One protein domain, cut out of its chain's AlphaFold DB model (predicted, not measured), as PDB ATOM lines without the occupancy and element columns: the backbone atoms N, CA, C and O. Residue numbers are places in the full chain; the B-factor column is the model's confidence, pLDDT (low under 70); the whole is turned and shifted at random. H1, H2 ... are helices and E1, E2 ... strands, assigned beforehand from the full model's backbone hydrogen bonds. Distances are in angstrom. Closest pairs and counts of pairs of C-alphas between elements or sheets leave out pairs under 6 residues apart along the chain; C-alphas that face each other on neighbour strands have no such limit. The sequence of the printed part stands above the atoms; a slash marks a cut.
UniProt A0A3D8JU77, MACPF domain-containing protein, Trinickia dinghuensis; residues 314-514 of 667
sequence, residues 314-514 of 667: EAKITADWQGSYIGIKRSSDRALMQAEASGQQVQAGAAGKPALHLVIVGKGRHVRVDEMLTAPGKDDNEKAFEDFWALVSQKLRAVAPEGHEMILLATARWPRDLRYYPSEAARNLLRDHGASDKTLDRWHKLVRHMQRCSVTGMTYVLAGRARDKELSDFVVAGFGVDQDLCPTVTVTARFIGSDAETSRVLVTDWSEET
ATOM      1  N   GLU A 314     263.117 222.150 289.339       73.38
ATOM      2  CA  GLU A 314     262.532 222.205 288.002       73.38
ATOM      3  C   GLU A 314     261.832 220.876 287.695       73.38
ATOM      4  O   GLU A 314     262.417 219.799 287.840       73.38
ATOM      5  N   ALA A 315     260.566 220.969 287.300       77.69
ATOM      6  CA  ALA A 315     259.821 219.918 286.637       77.69
ATOM      7  C   ALA A 315     259.996 220.081 285.127       77.69
ATOM      8  O   ALA A 315     259.734 221.147 284.573       77.69
ATOM      9  N   LYS A 316     260.389 219.013 284.448       81.56
ATOM     10  CA  LYS A 316     260.365 218.937 282.993       81.56
ATOM     11  C   LYS A 316     259.426 217.820 282.590       81.56
ATOM     12  O   LYS A 316     259.644 216.666 282.958       81.56
ATOM     13  N   ILE A 317     258.397 218.183 281.844       86.56
ATOM     14  CA  ILE A 317     257.417 217.268 281.288       86.56
ATOM     15  C   ILE A 317     257.599 217.283 279.780       86.56
ATOM     16  O   ILE A 317     257.508 218.331 279.150       86.56
ATOM     17  N   THR A 318     257.864 216.129 279.195       84.56
ATOM     18  CA  THR A 318     257.908 215.953 277.749       84.56
ATOM     19  C   THR A 318     256.961 214.829 277.404       84.56
ATOM     20  O   THR A 318     257.009 213.763 278.007       84.56
ATOM     21  N   ALA A 319     256.101 215.062 276.437       88.12
ATOM     22  CA  ALA A 319     255.187 214.068 275.931       88.12
ATOM     23  C   ALA A 319     255.256 214.120 274.412       88.12
ATOM     24  O   ALA A 319     255.226 215.201 273.830       88.12
ATOM     25  N   ASP A 320     255.392 212.967 273.779       85.69
ATOM     26  CA  ASP A 320     255.318 212.814 272.338       85.69
ATOM     27  C   ASP A 320     254.528 211.546 271.984       85.69
ATOM     28  O   ASP A 320     254.011 210.823 272.844       85.69
ATOM     29  N   TRP A 321     254.391 211.271 270.689       85.06
ATOM     30  CA  TRP A 321     253.726 210.047 270.253       85.06
ATOM     31  C   TRP A 321     254.448 208.780 270.727       85.06
ATOM     32  O   TRP A 321     253.786 207.796 271.032       85.06
ATOM     33  N   GLN A 322     255.779 208.778 270.799       80.94
ATOM     34  CA  GLN A 322     256.568 207.598 271.154       80.94
ATOM     35  C   GLN A 322     256.548 207.313 272.658       80.94
ATOM     36  O   GLN A 322     256.577 206.143 273.051       80.94
ATOM     37  N   GLY A 323     256.462 208.347 273.493       82.50
ATOM     38  CA  GLY A 323     256.494 208.206 274.937       82.50
ATOM     39  C   GLY A 323     256.274 209.503 275.703       82.50
ATOM     40  O   GLY A 323     255.992 210.565 275.159       82.50
ATOM     41  N   SER A 324     256.423 209.396 277.016       85.56
ATOM     42  CA  SER A 324     256.371 210.531 277.923       85.56
ATOM     43  C   SER A 324     257.494 210.448 278.944       85.56
ATOM     44  O   SER A 324     257.978 209.374 279.297       85.56
ATOM     45  N   TYR A 325     257.907 211.606 279.429       83.31
ATOM     46  CA  TYR A 325     258.911 211.774 280.454       83.31
ATOM     47  C   TYR A 325     258.459 212.873 281.407       83.31
ATOM     48  O   TYR A 325     258.160 213.988 280.984       83.31
ATOM     49  N   ILE A 326     258.458 212.566 282.700       84.00
ATOM     50  CA  ILE A 326     258.244 213.540 283.766       84.00
ATOM     51  C   ILE A 326     259.446 213.452 284.697       84.00
ATOM     52  O   ILE A 326     259.663 212.443 285.360       84.00
ATOM     53  N   GLY A 327     260.253 214.508 284.722       75.94
ATOM     54  CA  GLY A 327     261.425 214.614 285.580       75.94
ATOM     55  C   GLY A 327     261.278 215.755 286.570       75.94
ATOM     56  O   GLY A 327     260.972 216.872 286.168       75.94
ATOM     57  N   ILE A 328     261.558 215.499 287.846       72.06
ATOM     58  CA  ILE A 328     261.649 216.523 288.894       72.06
ATOM     59  C   ILE A 328     263.084 216.523 289.403       72.06
ATOM     60  O   ILE A 328     263.565 215.500 289.889       72.06
ATOM     61  N   LYS A 329     263.793 217.645 289.260       69.25
ATOM     62  CA  LYS A 329     265.226 217.741 289.580       69.25
ATOM     63  C   LYS A 329     265.513 218.817 290.613       69.25
ATOM     64  O   LYS A 329     264.823 219.829 290.653       69.25
ATOM     65  N   ARG A 330     266.621 218.637 291.343       54.66
ATOM     66  CA  ARG A 330     267.439 219.738 291.876       54.66
ATOM     67  C   ARG A 330     268.437 220.159 290.786       54.66
ATOM     68  O   ARG A 330     269.089 219.305 290.194       54.66
ATOM     69  N   SER A 331     268.585 221.450 290.509       48.06
ATOM     70  CA  SER A 331     269.337 222.007 289.370       48.06
ATOM     71  C   SER A 331     270.858 221.745 289.386       48.06
ATOM     72  O   SER A 331     271.557 222.144 288.458       48.06
ATOM     73  N   SER A 332     271.374 221.005 290.377       41.75
ATOM     74  CA  SER A 332     272.773 220.572 290.508       41.75
ATOM     75  C   SER A 332     273.093 219.163 289.974       41.75
ATOM     76  O   SER A 332     274.273 218.815 289.892       41.75
ATOM     77  N   ASP A 333     272.110 218.333 289.602       46.44
ATOM     78  CA  ASP A 333     272.379 216.927 289.245       46.44
ATOM     79  C   ASP A 333     272.874 216.725 287.797       46.44
ATOM     80  O   ASP A 333     272.118 216.729 286.822       46.44
ATOM     81  N   ARG A 334     274.186 216.471 287.664       40.88
ATOM     82  CA  ARG A 334     274.924 216.224 286.403       40.88
ATOM     83  C   ARG A 334     274.528 214.933 285.668       40.88
ATOM     84  O   ARG A 334     274.692 214.859 284.452       40.88
ATOM     85  N   ALA A 335     274.019 213.926 286.378       40.47
ATOM     86  CA  ALA A 335     273.740 212.591 285.830       40.47
ATOM     87  C   ALA A 335     272.622 212.592 284.769       40.47
ATOM     88  O   ALA A 335     272.630 211.786 283.843       40.47
ATOM     89  N   LEU A 336     271.699 213.551 284.837       44.72
ATOM     90  CA  LEU A 336     270.590 213.648 283.890       44.72
ATOM     91  C   LEU A 336     270.926 214.452 282.623       44.72
ATOM     92  O   LEU A 336     270.280 214.244 281.603       44.72
ATOM     93  N   MET A 337     271.983 215.277 282.633       44.06
ATOM     94  CA  MET A 337     272.538 215.831 281.384       44.06
ATOM     95  C   MET A 337     273.112 214.725 280.487       44.06
ATOM     96  O   MET A 337     273.131 214.869 279.268       44.06
ATOM     97  N   GLN A 338     273.558 213.612 281.083       40.72
ATOM     98  CA  GLN A 338     273.975 212.418 280.348       40.72
ATOM     99  C   GLN A 338     272.779 211.579 279.876       40.72
ATOM    100  O   GLN A 338     272.848 211.050 278.774       40.72
ATOM    101  N   ALA A 339     271.678 211.516 280.639       40.72
ATOM    102  CA  ALA A 339     270.444 210.823 280.237       40.72
ATOM    103  C   ALA A 339     269.679 211.534 279.095       40.72
ATOM    104  O   ALA A 339     269.137 210.886 278.203       40.72
ATOM    105  N   GLU A 340     269.685 212.875 279.077       44.03
ATOM    106  CA  GLU A 340     269.168 213.680 277.956       44.03
ATOM    107  C   GLU A 340     270.035 213.536 276.698       44.03
ATOM    108  O   GLU A 340     269.507 213.464 275.592       44.03
ATOM    109  N   ALA A 341     271.363 213.454 276.852       40.28
ATOM    110  CA  ALA A 341     272.283 213.205 275.740       40.28
ATOM    111  C   ALA A 341     272.236 211.752 275.234       40.28
ATOM    112  O   ALA A 341     272.601 211.498 274.087       40.28
ATOM    113  N   SER A 342     271.793 210.805 276.068       38.41
ATOM    114  CA  SER A 342     271.636 209.391 275.710       38.41
ATOM    115  C   SER A 342     270.227 209.020 275.239       38.41
ATOM    116  O   SER A 342     270.018 207.878 274.836       38.41
ATOM    117  N   GLY A 343     269.266 209.953 275.258       39.66
ATOM    118  CA  GLY A 343     267.904 209.705 274.779       39.66
ATOM    119  C   GLY A 343     267.121 208.694 275.619       39.66
ATOM    120  O   GLY A 343     266.207 208.057 275.097       39.66
ATOM    121  N   GLN A 344     267.445 208.525 276.907       39.81
ATOM    122  CA  GLN A 344     266.659 207.679 277.811       39.81
ATOM    123  C   GLN A 344     265.343 208.373 278.199       39.81
ATOM    124  O   GLN A 344     265.126 208.768 279.343       39.81
ATOM    125  N   GLN A 345     264.445 208.523 277.223       49.09
ATOM    126  CA  GLN A 345     263.013 208.603 277.482       49.09
ATOM    127  C   GLN A 345     262.620 207.311 278.211       49.09
ATOM    128  O   GLN A 345     263.012 206.218 277.791       49.09
ATOM    129  N   VAL A 346     261.869 207.407 279.309       44.41
ATOM    130  CA  VAL A 346     261.216 206.222 279.874       44.41
ATOM    131  C   VAL A 346     260.218 205.773 278.813       44.41
ATOM    132  O   VAL A 346     259.198 206.421 278.600       44.41
ATOM    133  N   GLN A 347     260.567 204.728 278.062       43.94
ATOM    134  CA  GLN A 347     259.711 204.219 276.999       43.94
ATOM    135  C   GLN A 347     258.372 203.818 277.615       43.94
ATOM    136  O   GLN A 347     258.308 202.957 278.495       43.94
ATOM    137  N   ALA A 348     257.305 204.486 277.177       40.09
ATOM    138  CA  ALA A 348     255.956 204.185 277.613       40.09
ATOM    139  C   ALA A 348     255.654 202.717 277.317       40.09
ATOM    140  O   ALA A 348     255.773 202.311 276.167       40.09
ATOM    141  N   GLY A 349     255.271 201.970 278.361       43.44
ATOM    142  CA  GLY A 349     254.693 200.625 278.326       43.44
ATOM    143  C   GLY A 349     255.420 199.633 277.417       43.44
ATOM    144  O   GLY A 349     255.350 199.736 276.200       43.44
ATOM    145  N   ALA A 350     255.994 198.575 277.988       40.16
ATOM    146  CA  ALA A 350     256.699 197.493 277.286       40.16
ATOM    147  C   ALA A 350     255.950 196.788 276.108       40.16
ATOM    148  O   ALA A 350     256.442 195.790 275.594       40.16
ATOM    149  N   ALA A 351     254.781 197.268 275.663       47.62
ATOM    150  CA  ALA A 351     253.964 196.726 274.581       47.62
ATOM    151  C   ALA A 351     253.349 197.769 273.611       47.62
ATOM    152  O   ALA A 351     252.480 197.406 272.823       47.62
ATOM    153  N   GLY A 352     253.733 199.054 273.649       69.56
ATOM    154  CA  GLY A 352     253.321 200.019 272.618       69.56
ATOM    155  C   GLY A 352     251.842 200.444 272.608       69.56
ATOM    156  O   GLY A 352     251.337 200.855 271.559       69.56
ATOM    157  N   LYS A 353     251.159 200.358 273.754       83.75
ATOM    158  CA  LYS A 353     249.760 200.780 273.950       83.75
ATOM    159  C   LYS A 353     249.653 202.258 274.371       83.75
ATOM    160  O   LYS A 353     250.623 202.782 274.919       83.75
ATOM    161  N   PRO A 354     248.491 202.911 274.170       90.75
ATOM    162  CA  PRO A 354     248.217 204.233 274.731       90.75
ATOM    163  C   PRO A 354     248.343 204.239 276.258       90.75
ATOM    164  O   PRO A 354     247.918 203.288 276.920       90.75
ATOM    165  N   ALA A 355     248.912 205.299 276.827       91.88
ATOM    166  CA  ALA A 355     249.096 205.410 278.271       91.88
ATOM    167  C   ALA A 355     249.066 206.859 278.774       91.88
ATOM    168  O   ALA A 355     249.316 207.805 278.027       91.88
ATOM    169  N   LEU A 356     248.770 207.009 280.064       93.56
ATOM    170  CA  LEU A 356     248.807 208.265 280.803       93.56
ATOM    171  C   LEU A 356     249.830 208.144 281.937       93.56
ATOM    172  O   LEU A 356     249.654 207.349 282.859       93.56
ATOM    173  N   HIS A 357     250.896 208.932 281.869       92.38
ATOM    174  CA  HIS A 357     251.915 209.037 282.906       92.38
ATOM    175  C   HIS A 357     251.449 210.030 283.963       92.38
ATOM    176  O   HIS A 357     251.297 211.214 283.671       92.38
ATOM    177  N   LEU A 358     251.188 209.537 285.172       92.00
ATOM    178  CA  LEU A 358     250.760 210.320 286.323       92.00
ATOM    179  C   LEU A 358     251.880 210.363 287.358       92.00
ATOM    180  O   LEU A 358     252.275 209.332 287.903       92.00
ATOM    181  N   VAL A 359     252.323 211.576 287.677       89.00
ATOM    182  CA  VAL A 359     253.240 211.841 288.780       89.00
ATOM    183  C   VAL A 359     252.560 212.749 289.797       89.00
ATOM    184  O   VAL A 359     252.110 213.845 289.464       89.00
ATOM    185  N   ILE A 360     252.500 212.298 291.052       86.75
ATOM    186  CA  ILE A 360     251.990 213.094 292.177       86.75
ATOM    187  C   ILE A 360     253.166 213.515 293.042       86.75
ATOM    188  O   ILE A 360     253.931 212.682 293.542       86.75
ATOM    189  N   VAL A 361     253.285 214.822 293.237       81.12
ATOM    190  CA  VAL A 361     254.361 215.436 294.009       81.12
ATOM    191  C   VAL A 361     253.812 215.861 295.361       81.12
ATOM    192  O   VAL A 361     252.948 216.732 295.450       81.12
ATOM    193  N   GLY A 362     254.317 215.222 296.414       72.12
ATOM    194  CA  GLY A 362     253.870 215.452 297.783       72.12
ATOM    195  C   GLY A 362     254.613 216.580 298.500       72.12
ATOM    196  O   GLY A 362     255.425 217.316 297.932       72.12
ATOM    197  N   LYS A 363     254.358 216.674 299.811       62.72
ATOM    198  CA  LYS A 363     255.037 217.598 300.732       62.72
ATOM    199  C   LYS A 363     256.565 217.422 300.631       62.72
ATOM    200  O   LYS A 363     257.053 216.295 300.634       62.72
ATOM    201  N   GLY A 364     257.312 218.521 300.485       57.09
ATOM    202  CA  GLY A 364     258.773 218.491 300.297       57.09
ATOM    203  C   GLY A 364     259.261 218.214 298.866       57.09
ATOM    204  O   GLY A 364     260.450 217.987 298.670       57.09
ATOM    205  N   ARG A 365     258.372 218.251 297.857       67.44
ATOM    206  CA  ARG A 365     258.715 218.085 296.424       67.44
ATOM    207  C   ARG A 365     259.248 216.694 296.067       67.44
ATOM    208  O   ARG A 365     259.919 216.516 295.052       67.44
ATOM    209  N   HIS A 366     258.931 215.701 296.893       70.94
ATOM    210  CA  HIS A 366     259.217 214.303 296.609       70.94
ATOM    211  C   HIS A 366     258.106 213.691 295.761       70.94
ATOM    212  O   HIS A 366     256.915 213.907 296.005       70.94
ATOM    213  N   VAL A 367     258.516 212.890 294.783       78.56
ATOM    214  CA  VAL A 367     257.614 212.049 293.998       78.56
ATOM    215  C   VAL A 367     257.003 211.003 294.929       78.56
ATOM    216  O   VAL A 367     257.717 210.178 295.495       78.56
ATOM    217  N   ARG A 368     255.683 211.067 295.124       80.00
ATOM    218  CA  ARG A 368     254.916 210.078 295.898       80.00
ATOM    219  C   ARG A 368     254.362 208.974 295.015       80.00
ATOM    220  O   ARG A 368     254.290 207.828 295.442       80.00
ATOM    221  N   VAL A 369     253.931 209.354 293.819       82.56
ATOM    222  CA  VAL A 369     253.386 208.458 292.805       82.56
ATOM    223  C   VAL A 369     254.105 208.764 291.508       82.56
ATOM    224  O   VAL A 369     254.247 209.932 291.158       82.56
ATOM    225  N   ASP A 370     254.547 207.714 290.833       86.94
ATOM    226  CA  ASP A 370     255.065 207.731 289.471       86.94
ATOM    227  C   ASP A 370     254.528 206.468 288.801       86.94
ATOM    228  O   ASP A 370     255.020 205.361 289.024       86.94
ATOM    229  N   GLU A 371     253.405 206.620 288.106       88.69
ATOM    230  CA  GLU A 371     252.661 205.505 287.541       88.69
ATOM    231  C   GLU A 371     252.345 205.751 286.070       88.69
ATOM    232  O   GLU A 371     251.914 206.830 285.664       88.69
ATOM    233  N   MET A 372     252.494 204.698 285.270       88.25
ATOM    234  CA  MET A 372     252.053 204.672 283.883       88.25
ATOM    235  C   MET A 372     250.720 203.919 283.798       88.25
ATOM    236  O   MET A 372     250.678 202.690 283.883       88.25
ATOM    237  N   LEU A 373     249.618 204.649 283.637       92.44
ATOM    238  CA  LEU A 373     248.278 204.084 283.509       92.44
ATOM    239  C   LEU A 373     248.041 203.683 282.049       92.44
ATOM    240  O   LEU A 373     247.884 204.539 281.180       92.44
ATOM    241  N   THR A 374     248.029 202.381 281.765       92.94
ATOM    242  CA  THR A 374     247.751 201.881 280.408       92.94
ATOM    243  C   THR A 374     246.280 202.103 280.072       92.94
ATOM    244  O   THR A 374     245.404 201.627 280.792       92.94
ATOM    245  N   ALA A 375     246.015 202.815 278.981       92.88
ATOM    246  CA  ALA A 375     244.669 203.028 278.477       92.88
ATOM    247  C   ALA A 375     244.222 201.851 277.586       92.88
ATOM    248  O   ALA A 375     245.067 201.102 277.073       92.88
ATOM    249  N   PRO A 376     242.905 201.666 277.391       94.25
ATOM    250  CA  PRO A 376     242.386 200.652 276.481       94.25
ATOM    251  C   PRO A 376     242.930 200.834 275.059       94.25
ATOM    252  O   PRO A 376     243.274 201.941 274.636       94.25
ATOM    253  N   GLY A 377     243.037 199.737 274.318       88.94
ATOM    254  CA  GLY A 377     243.399 199.722 272.907       88.94
ATOM    255  C   GLY A 377     242.247 200.149 271.996       88.94
ATOM    256  O   GLY A 377     241.093 200.256 272.408       88.94
ATOM    257  N   LYS A 378     242.558 200.358 270.710       82.19
ATOM    258  CA  LYS A 378     241.593 200.850 269.710       82.19
ATOM    259  C   LYS A 378     240.327 199.978 269.591       82.19
ATOM    260  O   LYS A 378     239.243 200.524 269.355       82.19
ATOM    261  N   ASP A 379     240.489 198.665 269.781       85.56
ATOM    262  CA  ASP A 379     239.470 197.625 269.583       85.56
ATOM    263  C   ASP A 379     238.716 197.263 270.873       85.56
ATOM    264  O   ASP A 379     237.768 196.480 270.831       85.56
ATOM    265  N   ASP A 380     239.103 197.846 272.011       90.19
ATOM    266  CA  ASP A 380     238.410 197.619 273.275       90.19
ATOM    267  C   ASP A 380     237.024 198.292 273.284       90.19
ATOM    268  O   ASP A 380     236.751 199.268 272.570       90.19
ATOM    269  N   ASN A 381     236.123 197.735 274.094       93.12
ATOM    270  CA  ASN A 381     234.741 198.198 274.216       93.12
ATOM    271  C   ASN A 381     234.614 199.449 275.104       93.12
ATOM    272  O   ASN A 381     235.520 199.783 275.860       93.12
ATOM    273  N   GLU A 382     233.459 200.118 275.041       92.56
ATOM    274  CA  GLU A 382     233.207 201.369 275.776       92.56
ATOM    275  C   GLU A 382     233.407 201.223 277.292       92.56
ATOM    276  O   GLU A 382     234.007 202.085 277.928       92.56
ATOM    277  N   LYS A 383     233.006 200.078 277.863       94.75
ATOM    278  CA  LYS A 383     233.177 199.796 279.292       94.75
ATOM    279  C   LYS A 383     234.649 199.856 279.720       94.75
ATOM    280  O   LYS A 383     234.942 200.350 280.802       94.75
ATOM    281  N   ALA A 384     235.582 199.390 278.887       95.88
ATOM    282  CA  ALA A 384     237.008 199.476 279.200       95.88
ATOM    283  C   ALA A 384     237.485 200.936 279.323       95.88
ATOM    284  O   ALA A 384     238.313 201.246 280.179       95.88
ATOM    285  N   PHE A 385     236.944 201.841 278.500       95.19
ATOM    286  CA  PHE A 385     237.232 203.277 278.572       95.19
ATOM    287  C   PHE A 385     236.599 203.924 279.806       95.19
ATOM    288  O   PHE A 385     237.259 204.711 280.486       95.19
ATOM    289  N   GLU A 386     235.361 203.560 280.142       94.88
ATOM    290  CA  GLU A 386     234.706 203.999 281.378       94.88
ATOM    291  C   GLU A 386     235.494 203.563 282.621       94.88
ATOM    292  O   GLU A 386     235.787 204.394 283.486       94.88
ATOM    293  N   ASP A 387     235.902 202.291 282.684       96.38
ATOM    294  CA  ASP A 387     236.704 201.731 283.776       96.38
ATOM    295  C   ASP A 387     238.063 202.450 283.890       96.38
ATOM    296  O   ASP A 387     238.506 202.788 284.992       96.38
ATOM    297  N   PHE A 388     238.712 202.749 282.757       97.00
ATOM    298  CA  PHE A 388     239.963 203.509 282.723       97.00
ATOM    299  C   PHE A 388     239.792 204.925 283.294       97.00
ATOM    300  O   PHE A 388     240.549 205.336 284.176       97.00
ATOM    301  N   TRP A 389     238.777 205.674 282.857       96.75
ATOM    302  CA  TRP A 389     238.536 207.023 283.380       96.75
ATOM    303  C   TRP A 389     238.059 207.026 284.832       96.75
ATOM    304  O   TRP A 389     238.341 207.980 285.565       96.75
ATOM    305  N   ALA A 390     237.377 205.970 285.277       96.00
ATOM    306  CA  ALA A 390     237.044 205.767 286.681       96.00
ATOM    307  C   ALA A 390     238.307 205.552 287.528       96.00
ATOM    308  O   ALA A 390     238.428 206.171 288.587       96.00
ATOM    309  N   LEU A 391     239.276 204.767 287.039       95.56
ATOM    310  CA  LEU A 391     240.582 204.590 287.680       95.56
ATOM    311  C   LEU A 391     241.360 205.912 287.755       95.56
ATOM    312  O   LEU A 391     241.843 206.272 288.829       95.56
ATOM    313  N   VAL A 392     241.439 206.669 286.654       94.69
ATOM    314  CA  VAL A 392     242.073 208.001 286.647       94.69
ATOM    315  C   VAL A 392     241.388 208.915 287.665       94.69
ATOM    316  O   VAL A 392     242.053 209.517 288.504       94.69
ATOM    317  N   SER A 393     240.054 208.958 287.670       94.94
ATOM    318  CA  SER A 393     239.285 209.752 288.635       94.94
ATOM    319  C   SER A 393     239.549 209.321 290.079       94.94
ATOM    320  O   SER A 393     239.653 210.164 290.962       94.94
ATOM    321  N   GLN A 394     239.672 208.020 290.346       93.88
ATOM    322  CA  GLN A 394     240.003 207.505 291.674       93.88
ATOM    323  C   GLN A 394     241.386 207.986 292.128       93.88
ATOM    324  O   GLN A 394     241.524 208.438 293.264       93.88
ATOM    325  N   LYS A 395     242.389 207.933 291.242       91.81
ATOM    326  CA  LYS A 395     243.749 208.419 291.517       91.81
ATOM    327  C   LYS A 395     243.762 209.929 291.774       91.81
ATOM    328  O   LYS A 395     244.356 210.365 292.753       91.81
ATOM    329  N   LEU A 396     243.041 210.707 290.964       89.75
ATOM    330  CA  LEU A 396     242.920 212.158 291.141       89.75
ATOM    331  C   LEU A 396     242.136 212.543 292.405       89.75
ATOM    332  O   LEU A 396     242.473 213.540 293.024       89.75
ATOM    333  N   ARG A 397     241.120 211.771 292.820       88.56
ATOM    334  CA  ARG A 397     240.382 211.997 294.084       88.56
ATOM    335  C   ARG A 397     241.204 211.672 295.322       88.56
ATOM    336  O   ARG A 397     240.970 212.264 296.370       88.56
ATOM    337  N   ALA A 398     242.113 210.700 295.220       83.88
ATOM    338  CA  ALA A 398     243.026 210.372 296.311       83.88
ATOM    339  C   ALA A 398     243.952 211.555 296.640       83.88
ATOM    340  O   ALA A 398     244.416 211.667 297.774       83.88
ATOM    341  N   VAL A 399     244.152 212.455 295.674       80.88
ATOM    342  CA  VAL A 399     244.714 213.785 295.887       80.88
ATOM    343  C   VAL A 399     243.570 214.729 296.244       80.88
ATOM    344  O   VAL A 399     242.757 215.091 295.393       80.88
ATOM    345  N   ALA A 400     243.457 215.110 297.517       64.62
ATOM    346  CA  ALA A 400     242.398 216.021 297.938       64.62
ATOM    347  C   ALA A 400     242.456 217.326 297.102       64.62
ATOM    348  O   ALA A 400     243.546 217.870 296.946       64.62
ATOM    349  N   PRO A 401     241.328 217.867 296.600       56.66
ATOM    350  CA  PRO A 401     241.307 219.152 295.882       56.66
ATOM    351  C   PRO A 401     241.732 220.348 296.747       56.66
ATOM    352  O   PRO A 401     242.255 221.340 296.254       56.66
ATOM    353  N   GLU A 402     241.495 220.261 298.060       55.75
ATOM    354  CA  GLU A 402     242.066 221.186 299.059       55.75
ATOM    355  C   GLU A 402     243.455 220.744 299.528       55.75
ATOM    356  O   GLU A 402     244.160 221.470 300.227       55.75
ATOM    357  N   GLY A 403     243.831 219.533 299.135       56.75
ATOM    358  CA  GLY A 403     245.149 218.982 299.297       56.75
ATOM    359  C   GLY A 403     246.160 219.762 298.482       56.75
ATOM    360  O   GLY A 403     245.902 220.478 297.520       56.75
ATOM    361  N   HIS A 404     247.367 219.629 298.961       64.06
ATOM    362  CA  HIS A 404     248.467 220.501 298.644       64.06
ATOM    363  C   HIS A 404     249.366 219.880 297.552       64.06
ATOM    364  O   HIS A 404     250.362 220.447 297.117       64.06
ATOM    365  N   GLU A 405     249.045 218.672 297.107       75.44
ATOM    366  CA  GLU A 405     249.883 217.911 296.188       75.44
ATOM    367  C   GLU A 405     249.730 218.425 294.756       75.44
ATOM    368  O   GLU A 405     248.674 218.913 294.355       75.44
ATOM    369  N   MET A 406     250.808 218.319 293.985       79.75
ATOM    370  CA  MET A 406     250.819 218.737 292.584       79.75
ATOM    371  C   MET A 406     250.666 217.526 291.683       79.75
ATOM    372  O   MET A 406     251.188 216.447 291.984       79.75
ATOM    373  N   ILE A 407     249.983 217.732 290.563       88.50
ATOM    374  CA  ILE A 407     249.692 216.689 289.590       88.50
ATOM    375  C   ILE A 407     250.408 217.025 288.294       88.50
ATOM    376  O   ILE A 407     250.092 218.003 287.619       88.50
ATOM    377  N   LEU A 408     251.373 216.181 287.938       89.94
ATOM    378  CA  LEU A 408     252.009 216.211 286.634       89.94
ATOM    379  C   LEU A 408     251.439 215.057 285.810       89.94
ATOM    380  O   LEU A 408     251.461 213.904 286.246       89.94
ATOM    381  N   LEU A 409     250.911 215.370 284.633       93.44
ATOM    382  CA  LEU A 409     250.355 214.387 283.711       93.44
ATOM    383  C   LEU A 409     250.965 214.561 282.330       93.44
ATOM    384  O   LEU A 409     251.146 215.683 281.862       93.44
ATOM    385  N   ALA A 410     251.226 213.441 281.670       93.56
ATOM    386  CA  ALA A 410     251.672 213.398 280.289       93.56
ATOM    387  C   ALA A 410     251.069 212.183 279.587       93.56
ATOM    388  O   ALA A 410     251.069 211.078 280.125       93.56
ATOM    389  N   THR A 411     250.545 212.364 278.382       93.56
ATOM    390  CA  THR A 411     250.069 211.240 277.568       93.56
ATOM    391  C   THR A 411     251.194 210.633 276.735       93.56
ATOM    392  O   THR A 411     252.087 211.350 276.298       93.56
ATOM    393  N   ALA A 412     251.088 209.348 276.413       88.75
ATOM    394  CA  ALA A 412     251.948 208.659 275.456       88.75
ATOM    395  C   ALA A 412     251.103 207.824 274.486       88.75
ATOM    396  O   ALA A 412     250.129 207.187 274.903       88.75
ATOM    397  N   ARG A 413     251.477 207.806 273.195       87.94
ATOM    398  CA  ARG A 413     250.762 207.075 272.122       87.94
ATOM    399  C   ARG A 413     249.254 207.336 272.106       87.94
ATOM    400  O   ARG A 413     248.462 206.415 271.913       87.94
ATOM    401  N   TRP A 414     248.843 208.569 272.384       92.19
ATOM    402  CA  TRP A 414     247.448 208.876 272.675       92.19
ATOM    403  C   TRP A 414     246.643 209.092 271.390       92.19
ATOM    404  O   TRP A 414     246.910 210.053 270.657       92.19
ATOM    405  N   PRO A 415     245.665 208.227 271.066       91.62
ATOM    406  CA  PRO A 415     244.910 208.362 269.832       91.62
ATOM    407  C   PRO A 415     244.040 209.610 269.855       91.62
ATOM    408  O   PRO A 415     243.478 210.000 270.884       91.62
ATOM    409  N   ARG A 416     243.866 210.218 268.685       91.88
ATOM    410  CA  ARG A 416     242.861 211.259 268.512       91.88
ATOM    411  C   ARG A 416     241.500 210.583 268.338       91.88
ATOM    412  O   ARG A 416     241.088 210.285 267.232       91.88
ATOM    413  N   ASP A 417     240.827 210.270 269.438       91.25
ATOM    414  CA  ASP A 417     239.525 209.584 269.450       91.25
ATOM    415  C   ASP A 417     238.734 210.043 270.686       91.25
ATOM    416  O   ASP A 417     239.305 210.248 271.760       91.25
ATOM    417  N   LEU A 418     237.423 210.255 270.527       92.94
ATOM    418  CA  LEU A 418     236.547 210.785 271.575       92.94
ATOM    419  C   LEU A 418     236.504 209.896 272.825       92.94
ATOM    420  O   LEU A 418     236.352 210.420 273.922       92.94
ATOM    421  N   ARG A 419     236.700 208.579 272.696       93.50
ATOM    422  CA  ARG A 419     236.744 207.652 273.844       93.50
ATOM    423  C   ARG A 419     237.936 207.919 274.771       93.50
ATOM    424  O   ARG A 419     237.889 207.640 275.968       93.50
ATOM    425  N   TYR A 420     238.994 208.523 274.227       94.56
ATOM    426  CA  TYR A 420     240.162 208.984 274.974       94.56
ATOM    427  C   TYR A 420     240.020 210.431 275.467       94.56
ATOM    428  O   TYR A 420     240.997 211.017 275.929       94.56
ATOM    429  N   TYR A 421     238.838 211.040 275.379       95.88
ATOM    430  CA  TYR A 421     238.537 212.290 276.074       95.88
ATOM    431  C   TYR A 421     238.125 211.993 277.523       95.88
ATOM    432  O   TYR A 421     237.341 211.063 277.733       95.88
ATOM    433  N   PRO A 422     238.590 212.758 278.530       96.00
ATOM    434  CA  PRO A 422     238.257 212.464 279.917       96.00
ATOM    435  C   PRO A 422     236.745 212.506 280.164       96.00
ATOM    436  O   PRO A 422     236.049 213.392 279.657       96.00
ATOM    437  N   SER A 423     236.236 211.573 280.976       95.50
ATOM    438  CA  SER A 423     234.837 211.569 281.432       95.50
ATOM    439  C   SER A 423     234.504 212.836 282.226       95.50
ATOM    440  O   SER A 423     235.397 213.531 282.699       95.50
ATOM    441  N   GLU A 424     233.224 213.157 282.419       94.69
ATOM    442  CA  GLU A 424     232.832 214.368 283.161       94.69
ATOM    443  C   GLU A 424     233.436 214.434 284.569       94.69
ATOM    444  O   GLU A 424     233.979 215.466 284.964       94.69
ATOM    445  N   ALA A 425     233.431 213.308 285.284       93.56
ATOM    446  CA  ALA A 425     234.061 213.204 286.593       93.56
ATOM    447  C   ALA A 425     235.575 213.456 286.526       93.56
ATOM    448  O   ALA A 425     236.102 214.206 287.347       93.56
ATOM    449  N   ALA A 426     236.266 212.874 285.540       94.12
ATOM    450  CA  ALA A 426     237.697 213.082 285.352       94.12
ATOM    451  C   ALA A 426     238.011 214.536 284.970       94.12
ATOM    452  O   ALA A 426     238.951 215.106 285.508       94.12
ATOM    453  N   ARG A 427     237.207 215.169 284.105       94.50
ATOM    454  CA  ARG A 427     237.374 216.583 283.720       94.50
ATOM    455  C   ARG A 427     237.230 217.522 284.902       94.50
ATOM    456  O   ARG A 427     238.045 218.422 285.049       94.50
ATOM    457  N   ASN A 428     236.216 217.314 285.739       92.19
ATOM    458  CA  ASN A 428     236.024 218.143 286.926       92.19
ATOM    459  C   ASN A 428     237.212 218.003 287.884       92.19
ATOM    460  O   ASN A 428     237.726 219.011 288.344       92.19
ATOM    461  N   LEU A 429     237.731 216.789 288.072       91.50
ATOM    462  CA  LEU A 429     238.935 216.574 288.877       91.50
ATOM    463  C   LEU A 429     240.192 217.180 288.243       91.50
ATOM    464  O   LEU A 429     241.021 217.737 288.947       91.50
ATOM    465  N   LEU A 430     240.351 217.098 286.922       91.19
ATOM    466  CA  LEU A 430     241.463 217.746 286.224       91.19
ATOM    467  C   LEU A 430     241.416 219.269 286.411       91.19
ATOM    468  O   LEU A 430     242.451 219.864 286.690       91.19
ATOM    469  N   ARG A 431     240.229 219.887 286.324       89.25
ATOM    470  CA  ARG A 431     240.027 221.319 286.621       89.25
ATOM    471  C   ARG A 431     240.348 221.652 288.067       89.25
ATOM    472  O   ARG A 431     241.060 222.618 288.332       89.25
ATOM    473  N   ASP A 432     239.864 220.824 288.990       86.50
ATOM    474  CA  ASP A 432     240.165 220.951 290.413       86.50
ATOM    475  C   ASP A 432     241.668 220.871 290.681       86.50
ATOM    476  O   ASP A 432     242.107 221.402 291.691       86.50
ATOM    477  N   HIS A 433     242.446 220.280 289.767       85.69
ATOM    478  CA  HIS A 433     243.904 220.158 289.817       85.69
ATOM    479  C   HIS A 433     244.646 221.042 288.800       85.69
ATOM    480  O   HIS A 433     245.821 220.808 288.535       85.69
ATOM    481  N   GLY A 434     244.003 222.082 288.261       84.44
ATOM    482  CA  GLY A 434     244.665 223.143 287.489       84.44
ATOM    483  C   GLY A 434     244.547 223.053 285.965       84.44
ATOM    484  O   GLY A 434     245.049 223.941 285.281       84.44
ATOM    485  N   ALA A 435     243.868 222.041 285.414       89.06
ATOM    486  CA  ALA A 435     243.575 222.005 283.981       89.06
ATOM    487  C   ALA A 435     242.647 223.162 283.583       89.06
ATOM    488  O   ALA A 435     241.654 223.448 284.261       89.06
ATOM    489  N   SER A 436     242.946 223.818 282.464       88.75
ATOM    490  CA  SER A 436     242.197 224.983 282.010       88.75
ATOM    491  C   SER A 436     240.998 224.582 281.152       88.75
ATOM    492  O   SER A 436     241.065 223.674 280.319       88.75
ATOM    493  N   ASP A 437     239.891 225.321 281.285       88.44
ATOM    494  CA  ASP A 437     238.725 225.127 280.413       88.44
ATOM    495  C   ASP A 437     239.093 225.309 278.938       88.44
ATOM    496  O   ASP A 437     238.631 224.556 278.087       88.44
ATOM    497  N   LYS A 438     240.002 226.246 278.636       89.19
ATOM    498  CA  LYS A 438     240.482 226.484 277.272       89.19
ATOM    499  C   LYS A 438     241.125 225.229 276.670       89.19
ATOM    500  O   LYS A 438     240.802 224.872 275.535       89.19
ATOM    501  N   THR A 439     242.027 224.570 277.396       90.69
ATOM    502  CA  THR A 439     242.733 223.377 276.906       90.69
ATOM    503  C   THR A 439     241.803 222.168 276.840       90.69
ATOM    504  O   THR A 439     241.820 221.442 275.844       90.69
ATOM    505  N   LEU A 440     240.921 221.979 277.828       92.75
ATOM    506  CA  LEU A 440     239.922 220.904 277.810       92.75
ATOM    507  C   LEU A 440     238.898 221.068 276.674       92.75
ATOM    508  O   LEU A 440     238.524 220.077 276.038       92.75
ATOM    509  N   ASP A 441     238.485 222.299 276.374       91.25
ATOM    510  CA  ASP A 441     237.627 222.616 275.230       91.25
ATOM    511  C   ASP A 441     238.361 222.385 273.905       91.25
ATOM    512  O   ASP A 441     237.774 221.857 272.955       91.25
ATOM    513  N   ARG A 442     239.650 222.752 273.824       90.56
ATOM    514  CA  ARG A 442     240.497 222.474 272.651       90.56
ATOM    515  C   ARG A 442     240.610 220.969 272.422       90.56
ATOM    516  O   ARG A 442     240.346 220.522 271.308       90.56
ATOM    517  N   TRP A 443     240.899 220.182 273.460       93.75
ATOM    518  CA  TRP A 443     240.919 218.717 273.385       93.75
ATOM    519  C   TRP A 443     239.576 218.187 272.878       93.75
ATOM    520  O   TRP A 443     239.546 217.461 271.884       93.75
ATOM    521  N   HIS A 444     238.453 218.612 273.465       94.31
ATOM    522  CA  HIS A 444     237.135 218.156 273.025       94.31
ATOM    523  C   HIS A 444     236.876 218.458 271.544       94.31
ATOM    524  O   HIS A 444     236.478 217.569 270.789       94.31
ATOM    525  N   LYS A 445     237.155 219.687 271.094       89.81
ATOM    526  CA  LYS A 445     237.010 220.091 269.685       89.81
ATOM    527  C   LYS A 445     237.866 219.244 268.749       89.81
ATOM    528  O   LYS A 445     237.413 218.916 267.655       89.81
ATOM    529  N   LEU A 446     239.070 218.862 269.178       90.88
ATOM    530  CA  LEU A 446     239.965 218.021 268.388       90.88
ATOM    531  C   LEU A 446     239.419 216.603 268.188       90.88
ATOM    532  O   LEU A 446     239.737 216.002 267.164       90.88
ATOM    533  N   VAL A 447     238.604 216.070 269.103       92.81
ATOM    534  CA  VAL A 447     238.144 214.668 269.051       92.81
ATOM    535  C   VAL A 447     236.650 214.484 268.766       92.81
ATOM    536  O   VAL A 447     236.265 213.419 268.295       92.81
ATOM    537  N   ARG A 448     235.795 215.495 268.982       91.25
ATOM    538  CA  ARG A 448     234.317 215.371 268.916       91.25
ATOM    539  C   ARG A 448     233.755 214.851 267.588       91.25
ATOM    540  O   ARG A 448     232.674 214.273 267.568       91.25
ATOM    541  N   HIS A 449     234.458 215.083 266.481       89.56
ATOM    542  CA  HIS A 449     234.056 214.632 265.142       89.56
ATOM    543  C   HIS A 449     235.044 213.637 264.532       89.56
ATOM    544  O   HIS A 449     234.873 213.231 263.384       89.56
ATOM    545  N   MET A 450     236.072 213.264 265.292       90.38
ATOM    546  CA  MET A 450     237.150 212.412 264.831       90.38
ATOM    547  C   MET A 450     236.669 210.966 264.742       90.38
ATOM    548  O   MET A 450     236.269 210.358 265.734       90.38
ATOM    549  N   GLN A 451     236.700 210.424 263.534       87.50
ATOM    550  CA  GLN A 451     236.536 209.004 263.279       87.50
ATOM    551  C   GLN A 451     237.846 208.284 263.604       87.50
ATOM    552  O   GLN A 451     238.921 208.883 263.586       87.50
ATOM    553  N   ARG A 452     237.763 206.980 263.881       84.19
ATOM    554  CA  ARG A 452     238.955 206.160 264.130       84.19
ATOM    555  C   ARG A 452     239.912 206.287 262.944       84.19
ATOM    556  O   ARG A 452     239.527 206.010 261.811       84.19
ATOM    557  N   CYS A 453     241.135 206.724 263.223       84.50
ATOM    558  CA  CYS A 453     242.140 206.984 262.205       84.50
ATOM    559  C   CYS A 453     243.534 206.701 262.778       84.50
ATOM    560  O   CYS A 453     244.000 207.398 263.682       84.50
ATOM    561  N   SER A 454     244.197 205.661 262.264       83.69
ATOM    562  CA  SER A 454     245.477 205.169 262.799       83.69
ATOM    563  C   SER A 454     246.676 206.074 262.515       83.69
ATOM    564  O   SER A 454     247.733 205.877 263.101       83.69
ATOM    565  N   VAL A 455     246.516 207.071 261.646       87.50
ATOM    566  CA  VAL A 455     247.568 208.039 261.292       87.50
ATOM    567  C   VAL A 455     247.417 209.365 262.030       87.50
ATOM    568  O   VAL A 455     247.922 210.392 261.581       87.50
ATOM    569  N   THR A 456     246.677 209.368 263.140       89.75
ATOM    570  CA  THR A 456     246.407 210.561 263.945       89.75
ATOM    571  C   THR A 456     246.734 210.300 265.400       89.75
ATOM    572  O   THR A 456     246.461 209.226 265.936       89.75
ATOM    573  N   GLY A 457     247.284 211.312 266.050       91.38
ATOM    574  CA  GLY A 457     247.622 211.258 267.459       91.38
ATOM    575  C   GLY A 457     247.444 212.614 268.104       91.38
ATOM    576  O   GLY A 457     247.321 213.645 267.433       91.38
ATOM    577  N   MET A 458     247.431 212.609 269.422       92.69
ATOM    578  CA  MET A 458     247.437 213.816 270.222       92.69
ATOM    579  C   MET A 458     248.363 213.627 271.411       92.69
ATOM    580  O   MET A 458     248.697 212.509 271.783       92.69
ATOM    581  N   THR A 459     248.759 214.744 271.991       93.25
ATOM    582  CA  THR A 459     249.542 214.787 273.207       93.25
ATOM    583  C   THR A 459     248.939 215.821 274.138       93.25
ATOM    584  O   THR A 459     248.649 216.936 273.708       93.25
ATOM    585  N   TYR A 460     248.752 215.449 275.401       95.06
ATOM    586  CA  TYR A 460     248.324 216.329 276.477       95.06
ATOM    587  C   TYR A 460     249.340 216.303 277.616       95.06
ATOM    588  O   TYR A 460     249.835 215.239 277.998       95.06
ATOM    589  N   VAL A 461     249.616 217.483 278.168       94.19
ATOM    590  CA  VAL A 461     250.449 217.678 279.354       94.19
ATOM    591  C   VAL A 461     249.727 218.597 280.332       94.19
ATOM    592  O   VAL A 461     249.159 219.604 279.918       94.19
ATOM    593  N   LEU A 462     249.802 218.276 281.623       92.19
ATOM    594  CA  LEU A 462     249.383 219.139 282.729       92.19
ATOM    595  C   LEU A 462     250.524 219.247 283.740       92.19
ATOM    596  O   LEU A 462     251.046 218.230 284.196       92.19
ATOM    597  N   ALA A 463     250.865 220.473 284.115       88.25
ATOM    598  CA  ALA A 463     251.724 220.820 285.240       88.25
ATOM    599  C   ALA A 463     250.871 221.517 286.314       88.25
ATOM    600  O   ALA A 463     251.017 222.707 286.576       88.25
ATOM    601  N   GLY A 464     249.911 220.783 286.871       80.06
ATOM    602  CA  GLY A 464     248.747 221.352 287.536       80.06
ATOM    603  C   GLY A 464     248.827 221.378 289.058       80.06
ATOM    604  O   GLY A 464     249.375 220.474 289.702       80.06
ATOM    605  N   ARG A 465     248.211 222.412 289.637       74.19
ATOM    606  CA  ARG A 465     247.843 222.480 291.050       74.19
ATOM    607  C   ARG A 465     246.450 223.088 291.199       74.19
ATOM    608  O   ARG A 465     246.059 223.980 290.448       74.19
ATOM    609  N   ALA A 466     245.726 222.634 292.219       64.19
ATOM    610  CA  ALA A 466     244.410 223.145 292.551       64.19
ATOM    611  C   ALA A 466     244.348 224.672 292.701       64.19
ATOM    612  O   ALA A 466     245.109 225.271 293.462       64.19
ATOM    613  N   ARG A 467     243.374 225.279 292.005       57.25
ATOM    614  CA  ARG A 467     243.024 226.714 292.037       57.25
ATOM    615  C   ARG A 467     244.105 227.686 291.536       57.25
ATOM    616  O   ARG A 467     243.910 228.895 291.682       57.25
ATOM    617  N   ASP A 468     245.181 227.201 290.915       59.56
ATOM    618  CA  ASP A 468     246.105 228.064 290.173       59.56
ATOM    619  C   ASP A 468     245.474 228.457 288.824       59.56
ATOM    620  O   ASP A 468     244.890 227.620 288.136       59.56
ATOM    621  N   LYS A 469     245.509 229.749 288.476       51.50
ATOM    622  CA  LYS A 469     244.882 230.290 287.250       51.50
ATOM    623  C   LYS A 469     245.894 230.551 286.133       51.50
ATOM    624  O   LYS A 469     245.514 231.082 285.087       51.50
ATOM    625  N   GLU A 470     247.166 230.241 286.356       60.00
ATOM    626  CA  GLU A 470     248.202 230.356 285.334       60.00
ATOM    627  C   GLU A 470     248.097 229.222 284.295       60.00
ATOM    628  O   GLU A 470     247.559 228.146 284.558       60.00
ATOM    629  N   LEU A 471     248.566 229.489 283.071       67.69
ATOM    630  CA  LEU A 471     248.575 228.526 281.967       67.69
ATOM    631  C   LEU A 471     249.473 227.336 282.342       67.69
ATOM    632  O   LEU A 471     250.695 227.471 282.342       67.69
ATOM    633  N   SER A 472     248.872 226.193 282.671       80.88
ATOM    634  CA  SER A 472     249.587 225.029 283.210       80.88
ATOM    635  C   SER A 472     249.399 223.749 282.392       80.88
ATOM    636  O   SER A 472     250.025 222.729 282.687       80.88
ATOM    637  N   ASP A 473     248.568 223.790 281.350       90.19
ATOM    638  CA  ASP A 473     248.250 222.644 280.510       90.19
ATOM    639  C   ASP A 473     248.248 222.967 279.017       90.19
ATOM    640  O   ASP A 473     247.985 224.090 278.586       90.19
ATOM    641  N   PHE A 474     248.564 221.947 278.224       91.00
ATOM    642  CA  PHE A 474     248.761 222.070 276.786       91.00
ATOM    643  C   PHE A 474     248.273 220.806 276.087       91.00
ATOM    644  O   PHE A 474     248.456 219.691 276.583       91.00
ATOM    645  N   VAL A 475     247.663 220.979 274.914       92.69
ATOM    646  CA  VAL A 475     247.200 219.876 274.069       92.69
ATOM    647  C   VAL A 475     247.543 220.155 272.618       92.69
ATOM    648  O   VAL A 475     247.214 221.215 272.091       92.69
ATOM    649  N   VAL A 476     248.157 219.184 271.950       90.50
ATOM    650  CA  VAL A 476     248.508 219.287 270.535       90.50
ATOM    651  C   VAL A 476     248.104 218.016 269.795       90.50
ATOM    652  O   VAL A 476     248.163 216.921 270.346       90.50
ATOM    653  N   ALA A 477     247.664 218.145 268.544       90.69
ATOM    654  CA  ALA A 477     247.278 217.020 267.697       90.69
ATOM    655  C   ALA A 477     248.064 217.031 266.388       90.69
ATOM    656  O   ALA A 477     248.269 218.092 265.800       90.69
ATOM    657  N   GLY A 478     248.449 215.848 265.917       88.94
ATOM    658  CA  GLY A 478     249.239 215.666 264.705       88.94
ATOM    659  C   GLY A 478     248.752 214.503 263.845       88.94
ATOM    660  O   GLY A 478     247.928 213.688 264.270       88.94
ATOM    661  N   PHE A 479     249.276 214.450 262.623       89.25
ATOM    662  CA  PHE A 479     249.097 213.367 261.662       89.25
ATOM    663  C   PHE A 479     250.463 212.850 261.209       89.25
ATOM    664  O   PHE A 479     251.417 213.617 261.099       89.25
ATOM    665  N   GLY A 480     250.551 211.553 260.935       85.25
ATOM    666  CA  GLY A 480     251.789 210.887 260.547       85.25
ATOM    667  C   GLY A 480     251.639 209.370 260.530       85.25
ATOM    668  O   GLY A 480     250.610 208.836 260.940       85.25
ATOM    669  N   VAL A 481     252.664 208.670 260.053       80.00
ATOM    670  CA  VAL A 481     252.751 207.204 260.088       80.00
ATOM    671  C   VAL A 481     253.887 206.790 261.013       80.00
ATOM    672  O   VAL A 481     254.991 207.309 260.894       80.00
ATOM    673  N   ASP A 482     253.616 205.875 261.942       70.75
ATOM    674  CA  ASP A 482     254.595 205.292 262.867       70.75
ATOM    675  C   ASP A 482     255.545 206.311 263.530       70.75
ATOM    676  O   ASP A 482     255.180 206.952 264.516       70.75
ATOM    677  N   GLN A 483     256.774 206.435 263.017       67.25
ATOM    678  CA  GLN A 483     257.831 207.302 263.553       67.25
ATOM    679  C   GLN A 483     257.662 208.780 263.164       67.25
ATOM    680  O   GLN A 483     258.190 209.648 263.855       67.25
ATOM    681  N   ASP A 484     256.904 209.070 262.103       72.38
ATOM    682  CA  ASP A 484     256.680 210.430 261.601       72.38
ATOM    683  C   ASP A 484     255.554 211.154 262.353       72.38
ATOM    684  O   ASP A 484     255.480 212.384 262.342       72.38
ATOM    685  N   LEU A 485     254.673 210.410 263.035       83.75
ATOM    686  CA  LEU A 485     253.649 210.991 263.899       83.75
ATOM    687  C   LEU A 485     254.322 211.541 265.161       83.75
ATOM    688  O   LEU A 485     254.799 210.777 265.994       83.75
ATOM    689  N   CYS A 486     254.382 212.869 265.296       80.62
ATOM    690  CA  CYS A 486     255.154 213.521 266.358       80.62
ATOM    691  C   CYS A 486     254.450 214.748 266.989       80.62
ATOM    692  O   CYS A 486     255.076 215.802 267.118       80.62
ATOM    693  N   PRO A 487     253.163 214.662 267.400       88.75
ATOM    694  CA  PRO A 487     252.600 215.637 268.330       88.75
ATOM    695  C   PRO A 487     253.424 215.615 269.617       88.75
ATOM    696  O   PRO A 487     253.419 214.621 270.336       88.75
ATOM    697  N   THR A 488     254.147 216.689 269.891       84.88
ATOM    698  CA  THR A 488     255.076 216.816 271.006       84.88
ATOM    699  C   THR A 488     254.723 218.045 271.817       84.88
ATOM    700  O   THR A 488     254.528 219.130 271.274       84.88
ATOM    701  N   VAL A 489     254.665 217.873 273.128       86.25
ATOM    702  CA  VAL A 489     254.534 218.960 274.087       86.25
ATOM    703  C   VAL A 489     255.698 218.858 275.053       86.25
ATOM    704  O   VAL A 489     255.908 217.813 275.672       86.25
ATOM    705  N   THR A 490     256.452 219.941 275.200       82.94
ATOM    706  CA  THR A 490     257.442 220.074 276.271       82.94
ATOM    707  C   THR A 490     257.038 221.220 277.175       82.94
ATOM    708  O   THR A 490     256.776 222.314 276.698       82.94
ATOM    709  N   VAL A 491     257.013 220.979 278.480       81.38
ATOM    710  CA  VAL A 491     256.759 221.979 279.515       81.38
ATOM    711  C   VAL A 491     257.909 221.930 280.503       81.38
ATOM    712  O   VAL A 491     258.222 220.881 281.067       81.38
ATOM    713  N   THR A 492     258.528 223.079 280.732       77.31
ATOM    714  CA  THR A 492     259.450 223.286 281.843       77.31
ATOM    715  C   THR A 492     258.755 224.170 282.858       77.31
ATOM    716  O   THR A 492     258.371 225.303 282.569       77.31
ATOM    717  N   ALA A 493     258.593 223.636 284.054       76.25
ATOM    718  CA  ALA A 493     257.890 224.253 285.152       76.25
ATOM    719  C   ALA A 493     258.787 224.301 286.388       76.25
ATOM    720  O   ALA A 493     259.639 223.443 286.601       76.25
ATOM    721  N   ARG A 494     258.595 225.303 287.236       72.12
ATOM    722  CA  ARG A 494     259.305 225.438 288.504       72.12
ATOM    723  C   ARG A 494     258.342 225.416 289.662       72.12
ATOM    724  O   ARG A 494     257.245 225.960 289.595       72.12
ATOM    725  N   PHE A 495     258.807 224.811 290.741       70.75
ATOM    726  CA  PHE A 495     258.071 224.756 291.988       70.75
ATOM    727  C   PHE A 495     258.430 225.984 292.824       70.75
ATOM    728  O   PHE A 495     259.595 226.176 293.183       70.75
ATOM    729  N   ILE A 496     257.444 226.815 293.159       62.03
ATOM    730  CA  ILE A 496     257.626 228.013 293.990       62.03
ATOM    731  C   ILE A 496     256.827 227.838 295.280       62.03
ATOM    732  O   ILE A 496     255.618 227.982 295.250       62.03
ATOM    733  N   GLY A 497     257.484 227.538 296.404       52.06
ATOM    734  CA  GLY A 497     256.844 227.317 297.721       52.06
ATOM    735  C   GLY A 497     257.396 226.085 298.457       52.06
ATOM    736  O   GLY A 497     257.841 225.142 297.805       52.06
ATOM    737  N   SER A 498     257.487 226.143 299.790       42.97
ATOM    738  CA  SER A 498     258.290 225.248 300.659       42.97
ATOM    739  C   SER A 498     257.906 223.788 300.582       42.97
ATOM    740  O   SER A 498     258.726 222.879 300.683       42.97
ATOM    741  N   ASP A 499     256.619 223.578 300.409       45.53
ATOM    742  CA  ASP A 499     255.997 222.290 300.400       45.53
ATOM    743  C   ASP A 499     254.740 222.354 299.540       45.53
ATOM    744  O   ASP A 499     254.396 223.390 298.965       45.53
ATOM    745  N   ALA A 500     254.069 221.219 299.446       45.44
ATOM    746  CA  ALA A 500     252.779 221.070 298.814       45.44
ATOM    747  C   ALA A 500     251.832 222.255 299.148       45.44
ATOM    748  O   ALA A 500     251.101 222.740 298.295       45.44
ATOM    749  N   GLU A 501     251.833 222.781 300.378       45.31
ATOM    750  CA  GLU A 501     250.802 223.705 300.858       45.31
ATOM    751  C   GLU A 501     250.941 225.116 300.282       45.31
ATOM    752  O   GLU A 501     249.940 225.801 300.070       45.31
ATOM    753  N   THR A 502     252.150 225.495 299.864       49.53
ATOM    754  CA  THR A 502     252.467 226.809 299.265       49.53
ATOM    755  C   THR A 502     253.121 226.750 297.885       49.53
ATOM    756  O   THR A 502     253.255 227.787 297.247       49.53
ATOM    757  N   SER A 503     253.497 225.563 297.390       56.97
ATOM    758  CA  SER A 503     254.086 225.361 296.052       56.97
ATOM    759  C   SER A 503     253.152 225.721 294.886       56.97
ATOM    760  O   SER A 503     252.351 224.882 294.489       56.97
ATOM    761  N   ARG A 504     253.244 226.908 294.285       66.00
ATOM    762  CA  ARG A 504     252.663 227.150 292.950       66.00
ATOM    763  C   ARG A 504     253.577 226.607 291.854       66.00
ATOM    764  O   ARG A 504     254.787 226.455 292.065       66.00
ATOM    765  N   VAL A 505     252.995 226.324 290.694       72.62
ATOM    766  CA  VAL A 505     253.737 225.877 289.516       72.62
ATOM    767  C   VAL A 505     253.894 227.059 288.574       72.62
ATOM    768  O   VAL A 505     252.920 227.538 288.015       72.62
ATOM    769  N   LEU A 506     255.130 227.512 288.374       71.12
ATOM    770  CA  LEU A 506     255.433 228.516 287.361       71.12
ATOM    771  C   LEU A 506     255.933 227.816 286.105       71.12
ATOM    772  O   LEU A 506     257.050 227.296 286.096       71.12
ATOM    773  N   VAL A 507     255.144 227.829 285.034       73.00
ATOM    774  CA  VAL A 507     255.636 227.417 283.715       73.00
ATOM    775  C   VAL A 507     256.652 228.451 283.234       73.00
ATOM    776  O   VAL A 507     256.320 229.609 282.993       73.00
ATOM    777  N   THR A 508     257.913 228.038 283.122       63.31
ATOM    778  CA  THR A 508     259.020 228.904 282.692       63.31
ATOM    779  C   THR A 508     259.300 228.815 281.198       63.31
ATOM    780  O   THR A 508     259.836 229.760 280.629       63.31
ATOM    781  N   ASP A 509     258.975 227.683 280.574       65.00
ATOM    782  CA  ASP A 509     259.155 227.459 279.139       65.00
ATOM    783  C   ASP A 509     258.178 226.382 278.662       65.00
ATOM    784  O   ASP A 509     257.859 225.458 279.418       65.00
ATOM    785  N   TRP A 510     257.720 226.476 277.418       77.94
ATOM    786  CA  TRP A 510     256.932 225.420 276.793       77.94
ATOM    787  C   TRP A 510     257.056 225.441 275.266       77.94
ATOM    788  O   TRP A 510     257.302 226.485 274.660       77.94
ATOM    789  N   SER A 511     256.853 224.283 274.638       76.62
ATOM    790  CA  SER A 511     256.742 224.147 273.185       76.62
ATOM    791  C   SER A 511     255.661 223.136 272.794       76.62
ATOM    792  O   SER A 511     255.472 222.119 273.461       76.62
ATOM    793  N   GLU A 512     254.958 223.427 271.697       82.56
ATOM    794  CA  GLU A 512     254.041 222.523 270.993       82.56
ATOM    795  C   GLU A 512     254.598 222.286 269.579       82.56
ATOM    796  O   GLU A 512     254.772 223.233 268.812       82.56
ATOM    797  N   GLU A 513     254.857 221.032 269.215       81.50
ATOM    798  CA  GLU A 513     255.340 220.624 267.890       81.50
ATOM    799  C   GLU A 513     254.431 219.514 267.347       81.50
ATOM    800  O   GLU A 513     253.880 218.728 268.107       81.50
ATOM    801  N   THR A 514     254.218 219.429 266.033       79.12
ATOM    802  CA  THR A 514     253.404 218.334 265.446       79.12
ATOM    803  C   THR A 514     254.059 217.637 264.273       79.12
ATOM    804  O   THR A 514     253.606 216.557 263.886       79.12
TER     805      THR A 514
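AT A GLANCE: This is residues 314 to 514 of the 667 residues of the protein "MACPF domain-containing protein" of Trinickia dinghuensis (UniProt A0A3D8JU77). Two antiparallel sheets lie face to face as a sandwich, their strands nearly aligned, and H2 and H4 lie over the far face of the larger sheet, while H3 packs on H2 and only grazes that sheet with its residues 430 to 432. Beyond the smaller sheet, a loop holding the short H1 reaches away from the body, and its residues 337 to 343 stick out. The printed part has 201 residues with four named helices and nine named strands, in the order E1 E2 H1 E3 E4 H2 E5 H3 H4 E6 E7 E8 E9; the sheets run E4 E3 E5 E6 E7 and E2 E1 E8 E9. The class is mixed, helices and strands, and the whole is compact, with a radius of gyration of the C-alphas of 16.0 A and spans of 46 by 39 by 28 A.

IN THESE COORDINATES: E1, residues 314 to 319, begins at C-alpha 314 (262.532, 222.205, 288.002). E2 is residues 324 to 330, H1 335 to 341, E3 355 to 361 and E4 367 to 374. H2, residues 382 to 398, is 24.5 A long and begins at C-alpha 382 (233.207, 201.369, 275.776). E5 is residues 406 to 412, H3 424 to 432 and H4 437 to 447. E6, residues 456 to 464, is 26.0 A long. E7 is residues 473 to 479 and E8 488 to 496, 25.7 A long. E9, residues 504 to 513, is 26.0 A long, bends by 59 degrees at residue 508 and ends at C-alpha 513 (255.340, 220.624, 267.890).

HOW THE PARTS SIT: In the larger sheet N 371 and O 358 of E4 and E3 are 2.9 A apart, N 357 and O 410 of E3 and E5 2.8 A, N 409 and O 462 of E5 and E6 2.9 A, and N 459 and O 476 of E6 and E7 2.8 A, within hydrogen-bond range. In the smaller sheet N 316 and O 327 of E1 and E2, N 317 and O 491 of E1 and E8, and N 492 and O 509 of E8 and E9 are each 2.8 A apart. The two sheets form a sandwich, two sheets face to face, the parts that face each other being 10.4 A centre to centre; the closest C-alphas of E2 and E5, those of Ser 324 and Ala 412, are 5.4 A apart. H2 and H4 lie on the same face of the larger sheet, two layers, at heights of 10.3 and 8.3 A. E4, H2 and E5 make a split strand-helix-strand unit, with E3 between its strands and a right-handed crossover. H2 and H3 touch, the closest C-alphas being Ser 393 and Ala 426, 4.9 A apart; H3 only grazes the sheet. In H1, H2, H3 and H4 every O i to N i+4 pair is within hydrogen-bond range.

THE WHOLE: The C-alphas of Ser 332 and Asn 381, the two farthest apart, are 47.0 A apart. The printed part has no cut; the links H1 to E3 and E5 to H3 are long. Mean pLDDT of the printed part is 78.5, and that of H1 is 42.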